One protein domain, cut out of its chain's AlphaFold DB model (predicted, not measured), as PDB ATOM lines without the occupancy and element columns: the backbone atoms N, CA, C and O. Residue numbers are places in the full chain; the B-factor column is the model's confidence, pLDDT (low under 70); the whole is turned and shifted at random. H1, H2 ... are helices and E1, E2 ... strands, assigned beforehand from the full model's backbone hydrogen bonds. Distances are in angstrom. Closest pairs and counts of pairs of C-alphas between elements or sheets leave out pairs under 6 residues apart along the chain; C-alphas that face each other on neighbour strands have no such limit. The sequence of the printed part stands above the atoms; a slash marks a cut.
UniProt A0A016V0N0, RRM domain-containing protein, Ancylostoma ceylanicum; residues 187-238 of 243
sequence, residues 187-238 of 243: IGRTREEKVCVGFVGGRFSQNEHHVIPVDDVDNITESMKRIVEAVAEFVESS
ATOM      1  N   ILE A 187      28.336  14.578   0.961       95.19
ATOM      2  CA  ILE A 187      29.684  14.413   1.509       95.19
ATOM      3  C   ILE A 187      30.169  15.794   1.951       95.19
ATOM      4  O   ILE A 187      30.071  16.756   1.188       95.19
ATOM      5  N   GLY A 188      30.656  15.909   3.179       93.44
ATOM      6  CA  GLY A 188      31.142  17.166   3.735       93.44
ATOM      7  C   GLY A 188      31.699  16.975   5.138       93.44
ATOM      8  O   GLY A 188      32.197  15.899   5.460       93.44
ATOM      9  N   ARG A 189      31.618  18.017   5.970       92.75
ATOM     10  CA  ARG A 189      32.128  17.994   7.346       92.75
ATOM     11  C   ARG A 189      31.024  18.190   8.377       92.75
ATOM     12  O   ARG A 189      30.064  18.920   8.118       92.75
ATOM     13  N   THR A 190      31.139  17.533   9.529       92.62
ATOM     14  CA  THR A 190      30.288  17.811  10.698       92.62
ATOM     15  C   THR A 190      30.676  19.143  11.345       92.62
ATOM     16  O   THR A 190      31.631  19.791  10.926       92.62
ATOM     17  N   ARG A 191      29.955  19.568  12.393       89.56
ATOM     18  CA  ARG A 191      30.323  20.767  13.174       89.56
ATOM     19  C   ARG A 191      31.660  20.615  13.902       89.56
ATOM     20  O   ARG A 191      32.290  21.607  14.238       89.56
ATOM     21  N   GLU A 192      32.064  19.378  14.157       90.69
ATOM     22  CA  GLU A 192      33.342  18.995  14.752       90.69
ATOM     23  C   GLU A 192      34.444  18.821  13.688       90.69
ATOM     24  O   GLU A 192      35.476  18.221  13.976       90.69
ATOM     25  N   GLU A 193      34.219  19.304  12.458       90.06
ATOM     26  CA  GLU A 193      35.157  19.282  11.325       90.06
ATOM     27  C   GLU A 193      35.585  17.886  10.843       90.06
ATOM     28  O   GLU A 193      36.560  17.743  10.098       90.06
ATOM     29  N   LYS A 194      34.823  16.847  11.205       92.44
ATOM     30  CA  LYS A 194      35.051  15.464  10.765       92.44
ATOM     31  C   LYS A 194      34.394  15.190   9.423       92.44
ATOM     32  O   LYS A 194      33.277  15.655   9.189       92.44
ATOM     33  N   VAL A 195      35.049  14.400   8.573       94.25
ATOM     34  CA  VAL A 195      34.461  13.916   7.316       94.25
ATOM     35  C   VAL A 195      33.175  13.152   7.620       94.25
ATOM     36  O   VAL A 195      33.121  12.332   8.532       94.25
ATOM     37  N   CYS A 196      32.114  13.451   6.877       95.19
ATOM     38  CA  CYS A 196      30.811  12.840   7.073       95.19
ATOM     39  C   CYS A 196      30.042  12.750   5.759       95.19
ATOM     40  O   CYS A 196      30.096  13.642   4.907       95.19
ATOM     41  N   VAL A 197      29.285  11.664   5.627       96.75
ATOM     42  CA  VAL A 197      28.323  11.452   4.553       96.75
ATOM     43  C   VAL A 197      26.942  11.352   5.185       96.75
ATOM     44  O   VAL A 197      26.689  10.482   6.014       96.75
ATOM     45  N   GLY A 198      26.034  12.260   4.835       96.19
ATOM     46  CA  GLY A 198      24.751  12.334   5.529       96.19
ATOM     47  C   GLY A 198      23.820  13.428   5.030       96.19
ATOM     48  O   GLY A 198      23.754  13.713   3.834       96.19
ATOM     49  N   PHE A 199      23.046  14.015   5.940       95.00
ATOM     50  CA  PHE A 199      22.057  15.040   5.611       95.00
ATOM     51  C   PHE A 199      22.616  16.444   5.800       95.00
ATOM     52  O   PHE A 199      23.354  16.702   6.743       95.00
ATOM     53  N   VAL A 200      22.214  17.379   4.941       92.50
ATOM     54  CA  VAL A 200      22.594  18.787   5.104       92.50
ATOM     55  C   VAL A 200      21.946  19.362   6.364       92.50
ATOM     56  O   VAL A 200      20.722  19.367   6.509       92.50
ATOM     57  N   GLY A 201      22.787  19.874   7.256       89.12
ATOM     58  CA  GLY A 201      22.434  20.644   8.435       89.12
ATOM     59  C   GLY A 201      22.832  22.114   8.308       89.12
ATOM     60  O   GLY A 201      23.663  22.503   7.488       89.12
ATOM     61  N   GLY A 202      22.236  22.941   9.168       85.31
ATOM     62  CA  GLY A 202      22.512  24.375   9.250       85.31
ATOM     63  C   GLY A 202      21.545  25.249   8.456       85.31
ATOM     64  O   GLY A 202      20.521  24.799   7.930       85.31
ATOM     65  N   ARG A 203      21.835  26.549   8.433       79.88
ATOM     66  CA  ARG A 203      21.074  27.558   7.693       79.88
ATOM     67  C   ARG A 203      22.026  28.371   6.832       79.88
ATOM     68  O   ARG A 203      22.805  29.165   7.348       79.88
ATOM     69  N   PHE A 204      21.845  28.291   5.517       74.38
ATOM     70  CA  PHE A 204      22.612  29.094   4.560       74.38
ATOM     71  C   PHE A 204      22.517  30.604   4.842       74.38
ATOM     72  O   PHE A 204      23.496  31.331   4.733       74.38
ATOM     73  N   SER A 205      21.356  31.083   5.308       73.81
ATOM     74  CA  SER A 205      21.158  32.487   5.702       73.81
ATOM     75  C   SER A 205      21.984  32.936   6.913       73.81
ATOM     76  O   SER A 205      22.026  34.125   7.199       73.81
ATOM     77  N   GLN A 206      22.544  31.995   7.670       76.06
ATOM     78  CA  GLN A 206      23.423  32.231   8.818       76.06
ATOM     79  C   GLN A 206      24.865  31.799   8.506       76.06
ATOM     80  O   GLN A 206      25.669  31.672   9.419       76.06
ATOM     81  N   ASN A 207      25.178  31.545   7.227       76.56
ATOM     82  CA  ASN A 207      26.454  30.996   6.772       76.56
ATOM     83  C   ASN A 207      26.864  29.701   7.502       76.56
ATOM     84  O   ASN A 207      28.041  29.427   7.700       76.56
ATOM     85  N   GLU A 208      25.876  28.912   7.928       82.56
ATOM     86  CA  GLU A 208      26.085  27.663   8.650       82.56
ATOM     87  C   GLU A 208      25.749  26.494   7.722       82.56
ATOM     88  O   GLU A 208      24.592  26.328   7.318       82.56
ATOM     89  N   HIS A 209      26.753  25.680   7.404       88.44
ATOM     90  CA  HIS A 209      26.614  24.486   6.578       88.44
ATOM     91  C   HIS A 209      27.480  23.365   7.154       88.44
ATOM     92  O   HIS A 209      28.689  23.516   7.279       88.44
ATOM     93  N   HIS A 210      26.854  22.250   7.510       92.56
ATOM     94  CA  HIS A 210      27.527  21.045   7.993       92.56
ATOM     95  C   HIS A 210      26.717  19.822   7.579       92.56
ATOM     96  O   HIS A 210      25.555  19.932   7.185       92.56
ATOM     97  N   VAL A 211      27.319  18.647   7.689       94.69
ATOM     98  CA  VAL A 211      26.668  17.367   7.427       94.69
ATOM     99  C   VAL A 211      26.318  16.697   8.753       94.69
ATOM    100  O   VAL A 211      27.118  16.669   9.685       94.69
ATOM    101  N   ILE A 212      25.091  16.190   8.841       94.62
ATOM    102  CA  ILE A 212      24.553  15.458   9.985       94.62
ATOM    103  C   ILE A 212      24.610  13.956   9.660       94.62
ATOM    104  O   ILE A 212      24.062  13.562   8.621       94.62
ATOM    105  N   PRO A 213      25.211  13.121  10.529       94.19
ATOM    106  CA  PRO A 213      25.247  11.669  10.360       94.19
ATOM    107  C   PRO A 213      23.859  11.032  10.238       94.19
ATOM    108  O   PRO A 213      22.847  11.588  10.672       94.19
ATOM    109  N   VAL A 214      23.807   9.836   9.655       94.75
ATOM    110  CA  VAL A 214      22.553   9.116   9.369       94.75
ATOM    111  C   VAL A 214      22.106   8.182  10.498       94.75
ATOM    112  O   VAL A 214      21.110   7.483  10.335       94.75
ATOM    113  N   ASP A 215      22.818   8.134  11.624       87.69
ATOM    114  CA  ASP A 215      22.658   7.075  12.633       87.69
ATOM    115  C   ASP A 215      21.275   7.076  13.296       87.69
ATOM    116  O   ASP A 215      20.633   6.032  13.426       87.69
ATOM    117  N   ASP A 216      20.774   8.267  13.630       85.31
ATOM    118  CA  ASP A 216      19.526   8.493  14.373       85.31
ATOM    119  C   ASP A 216      18.272   8.483  13.472       85.31
ATOM    120  O   ASP A 216      17.324   9.242  13.672       85.31
ATOM    121  N   VAL A 217      18.255   7.666  12.412       92.62
ATOM    122  CA  VAL A 217      17.088   7.565  11.520       92.62
ATOM    123  C   VAL A 217      16.619   6.129  11.305       92.62
ATOM    124  O   VAL A 217      17.365   5.227  10.918       92.62
ATOM    125  N   ASP A 218      15.314   5.944  11.492       92.94
ATOM    126  CA  ASP A 218      14.652   4.642  11.396       92.94
ATOM    127  C   ASP A 218      14.128   4.336   9.992       92.94
ATOM    128  O   ASP A 218      13.675   3.226   9.731       92.94
ATOM    129  N   ASN A 219      14.125   5.302   9.071       94.88
ATOM    130  CA  ASN A 219      13.577   5.128   7.723       94.88
ATOM    131  C   ASN A 219      14.576   4.515   6.725       94.88
ATOM    132  O   ASN A 219      14.147   4.051   5.664       94.88
ATOM    133  N   ILE A 220      15.869   4.496   7.055       95.88
ATOM    134  CA  ILE A 220      16.960   3.980   6.214       95.88
ATOM    135  C   ILE A 220      17.314   2.550   6.638       95.88
ATOM    136  O   ILE A 220      17.252   2.200   7.810       95.88
ATOM    137  N   THR A 221      17.655   1.700   5.671       95.75
ATOM    138  CA  THR A 221      18.098   0.321   5.925       95.75
ATOM    139  C   THR A 221      19.513   0.273   6.500       95.75
ATOM    140  O   THR A 221      20.371   1.025   6.041       95.75
ATOM    141  N   GLU A 222      19.800  -0.701   7.362       94.88
ATOM    142  CA  GLU A 222      21.148  -0.929   7.909       94.88
ATOM    143  C   GLU A 222      22.217  -1.143   6.826       94.88
ATOM    144  O   GLU A 222      23.310  -0.597   6.923       94.88
ATOM    145  N   SER A 223      21.897  -1.846   5.734       95.31
ATOM    146  CA  SER A 223      22.820  -1.995   4.598       95.31
ATOM    147  C   SER A 223      23.230  -0.650   3.993       95.31
ATOM    148  O   SER A 223      24.391  -0.461   3.658       95.31
ATOM    149  N   MET A 224      22.295   0.299   3.888       96.50
ATOM    150  CA  MET A 224      22.601   1.641   3.389       96.50
ATOM    151  C   MET A 224      23.443   2.432   4.394       96.50
ATOM    152  O   MET A 224      24.355   3.128   3.969       96.50
ATOM    153  N   LYS A 225      23.186   2.304   5.704       95.69
ATOM    154  CA  LYS A 225      24.020   2.942   6.739       95.69
ATOM    155  C   LYS A 225      25.476   2.465   6.654       95.69
ATOM    156  O   LYS A 225      26.371   3.295   6.617       95.69
ATOM    157  N   ARG A 226      25.703   1.159   6.465       95.69
ATOM    158  CA  ARG A 226      27.052   0.599   6.237       95.69
ATOM    159  C   ARG A 226      27.716   1.115   4.961       95.69
ATOM    160  O   ARG A 226      28.914   1.349   4.946       95.69
ATOM    161  N   ILE A 227      26.951   1.290   3.878       96.00
ATOM    162  CA  ILE A 227      27.482   1.888   2.640       96.00
ATOM    163  C   ILE A 227      27.908   3.338   2.896       96.00
ATOM    164  O   ILE A 227      28.969   3.746   2.443       96.00
ATOM    165  N   VAL A 228      27.093   4.110   3.616       96.19
ATOM    166  CA  VAL A 228      27.405   5.500   3.983       96.19
ATOM    167  C   VAL A 228      28.688   5.578   4.810       96.19
ATOM    168  O   VAL A 228      29.548   6.396   4.498       96.19
ATOM    169  N   GLU A 229      28.833   4.700   5.801       95.38
ATOM    170  CA  GLU A 229      30.034   4.578   6.634       95.38
ATOM    171  C   GLU A 229      31.273   4.235   5.796       95.38
ATOM    172  O   GLU A 229      32.245   4.985   5.809       95.38
ATOM    173  N   ALA A 230      31.202   3.201   4.952       96.06
ATOM    174  CA  ALA A 230      32.313   2.811   4.081       96.06
ATOM    175  C   ALA A 230      32.725   3.923   3.097       96.06
ATOM    176  O   ALA A 230      33.906   4.092   2.796       96.06
ATOM    177  N   VAL A 231      31.765   4.706   2.586       95.81
ATOM    178  CA  VAL A 231      32.070   5.868   1.737       95.81
ATOM    179  C   VAL A 231      32.726   6.983   2.552       95.81
ATOM    180  O   VAL A 231      33.655   7.612   2.051       95.81
ATOM    181  N   ALA A 232      32.287   7.229   3.789       94.56
ATOM    182  CA  ALA A 232      32.913   8.217   4.665       94.56
ATOM    183  C   ALA A 232      34.374   7.849   4.979       94.56
ATOM    184  O   ALA A 232      35.254   8.689   4.799       94.56
ATOM    185  N   GLU A 233      34.642   6.589   5.335       94.50
ATOM    186  CA  GLU A 233      35.996   6.063   5.571       94.50
ATOM    187  C   GLU A 233      36.880   6.145   4.318       94.50
ATOM    188  O   GLU A 233      38.057   6.518   4.382       94.50
ATOM    189  N   PHE A 234      36.320   5.829   3.146       94.94
ATOM    190  CA  PHE A 234      37.027   5.965   1.875       94.94
ATOM    191  C   PHE A 234      37.417   7.420   1.597       94.94
ATOM    192  O   PHE A 234      38.561   7.691   1.244       94.94
ATOM    193  N   VAL A 235      36.490   8.368   1.774       93.00
ATOM    194  CA  VAL A 235      36.788   9.798   1.601       93.00
ATOM    195  C   VAL A 235      37.864  10.228   2.593       93.00
ATOM    196  O   VAL A 235      38.827  10.875   2.183       93.00
ATOM    197  N   GLU A 236      37.754   9.803   3.853       91.00
ATOM    198  CA  GLU A 236      38.687  10.181   4.912       91.00
ATOM    199  C   GLU A 236      40.123   9.687   4.670       91.00
ATOM    200  O   GLU A 236      41.087  10.423   4.889       91.00
ATOM    201  N   SER A 237      40.266   8.458   4.174       89.94
ATOM    202  CA  SER A 237      41.560   7.846   3.846       89.94
ATOM    203  C   SER A 237      42.135   8.285   2.494       89.94
ATOM    204  O   SER A 237      43.320   8.075   2.224       89.94
ATOM    205  N   SER A 238      41.322   8.890   1.629       86.38
ATOM    206  CA  SER A 238      41.749   9.334   0.304       86.38
ATOM    207  C   SER A 238      42.423  10.714   0.326       86.38
ATOM    208  O   SER A 238      42.139  11.569   1.162       86.38
TER     209      SER A 238
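AT A GLANCE: This is residues 187 to 238 of the 243 residues of the protein "RRM domain-containing protein" of Ancylostoma ceylanicum (UniProt A0A016V0N0). One helix, H1, packs on the strand E2 of a small three-stranded meander, E1 E2 E3, in which each strand is the antiparallel neighbour of the one before. The loop of the E2 and E3 hairpin reaches away from the helix, and residues 218 to 223 stick out. The 52 printed residues hold three named strands, then one named helix; the class is mixed, helices and strands. The whole is flat, 34 by 29 by 13 A, and only just compact, close to loose, with a radius of gyration of the C-alphas of 11.7 A.

HOW THE PARTS SIT: Start at E1, residues 187 to 189, an edge strand that forms a hairpin with E2, residues 195 to 201; there N 188 and O 196 are 2.9 A apart, within hydrogen-bond range. E2 forms a second hairpin with the other edge strand, E3, residues 210 to 212, where N 199 and O 212 are 2.9 A apart, also within range. The pairing is staggered: E2 pairs with E1 over 195 to 197 and with E3 over 199 to 201. Then look at H1, residues 222 to 237, which is on the sheet and over E2 at a height over the sheet of 7.5 A, slantwise to the strands at 47 degrees to E2 on the local plane. The closest C-alphas of E2 and H1, those of Val 197 and Ala 232, are 5.6 A apart. In H1 every O i to N i+4 pair is within hydrogen-bond range.

IN THESE COORDINATES: Find C-alpha 187 at (29.684, 14.413, 1.509), where E1 begins. E2 spans 13.8 A from C-alpha 195 to C-alpha 201. H1 runs 22.6 A from C-alpha 222 at (21.148, -0.929, 7.909) to C-alpha 237 at (41.560, 7.846, 3.846).

THE WHOLE: The two C-alphas farthest apart, those of Ser 205 and Ser 223, are 34.5 A apart. The link from E1 to E2 is tight, and those from E2 to E3 and from E3 to H1 are short. The printed part has no cut, and no printed residue is under 70 in pLDDT.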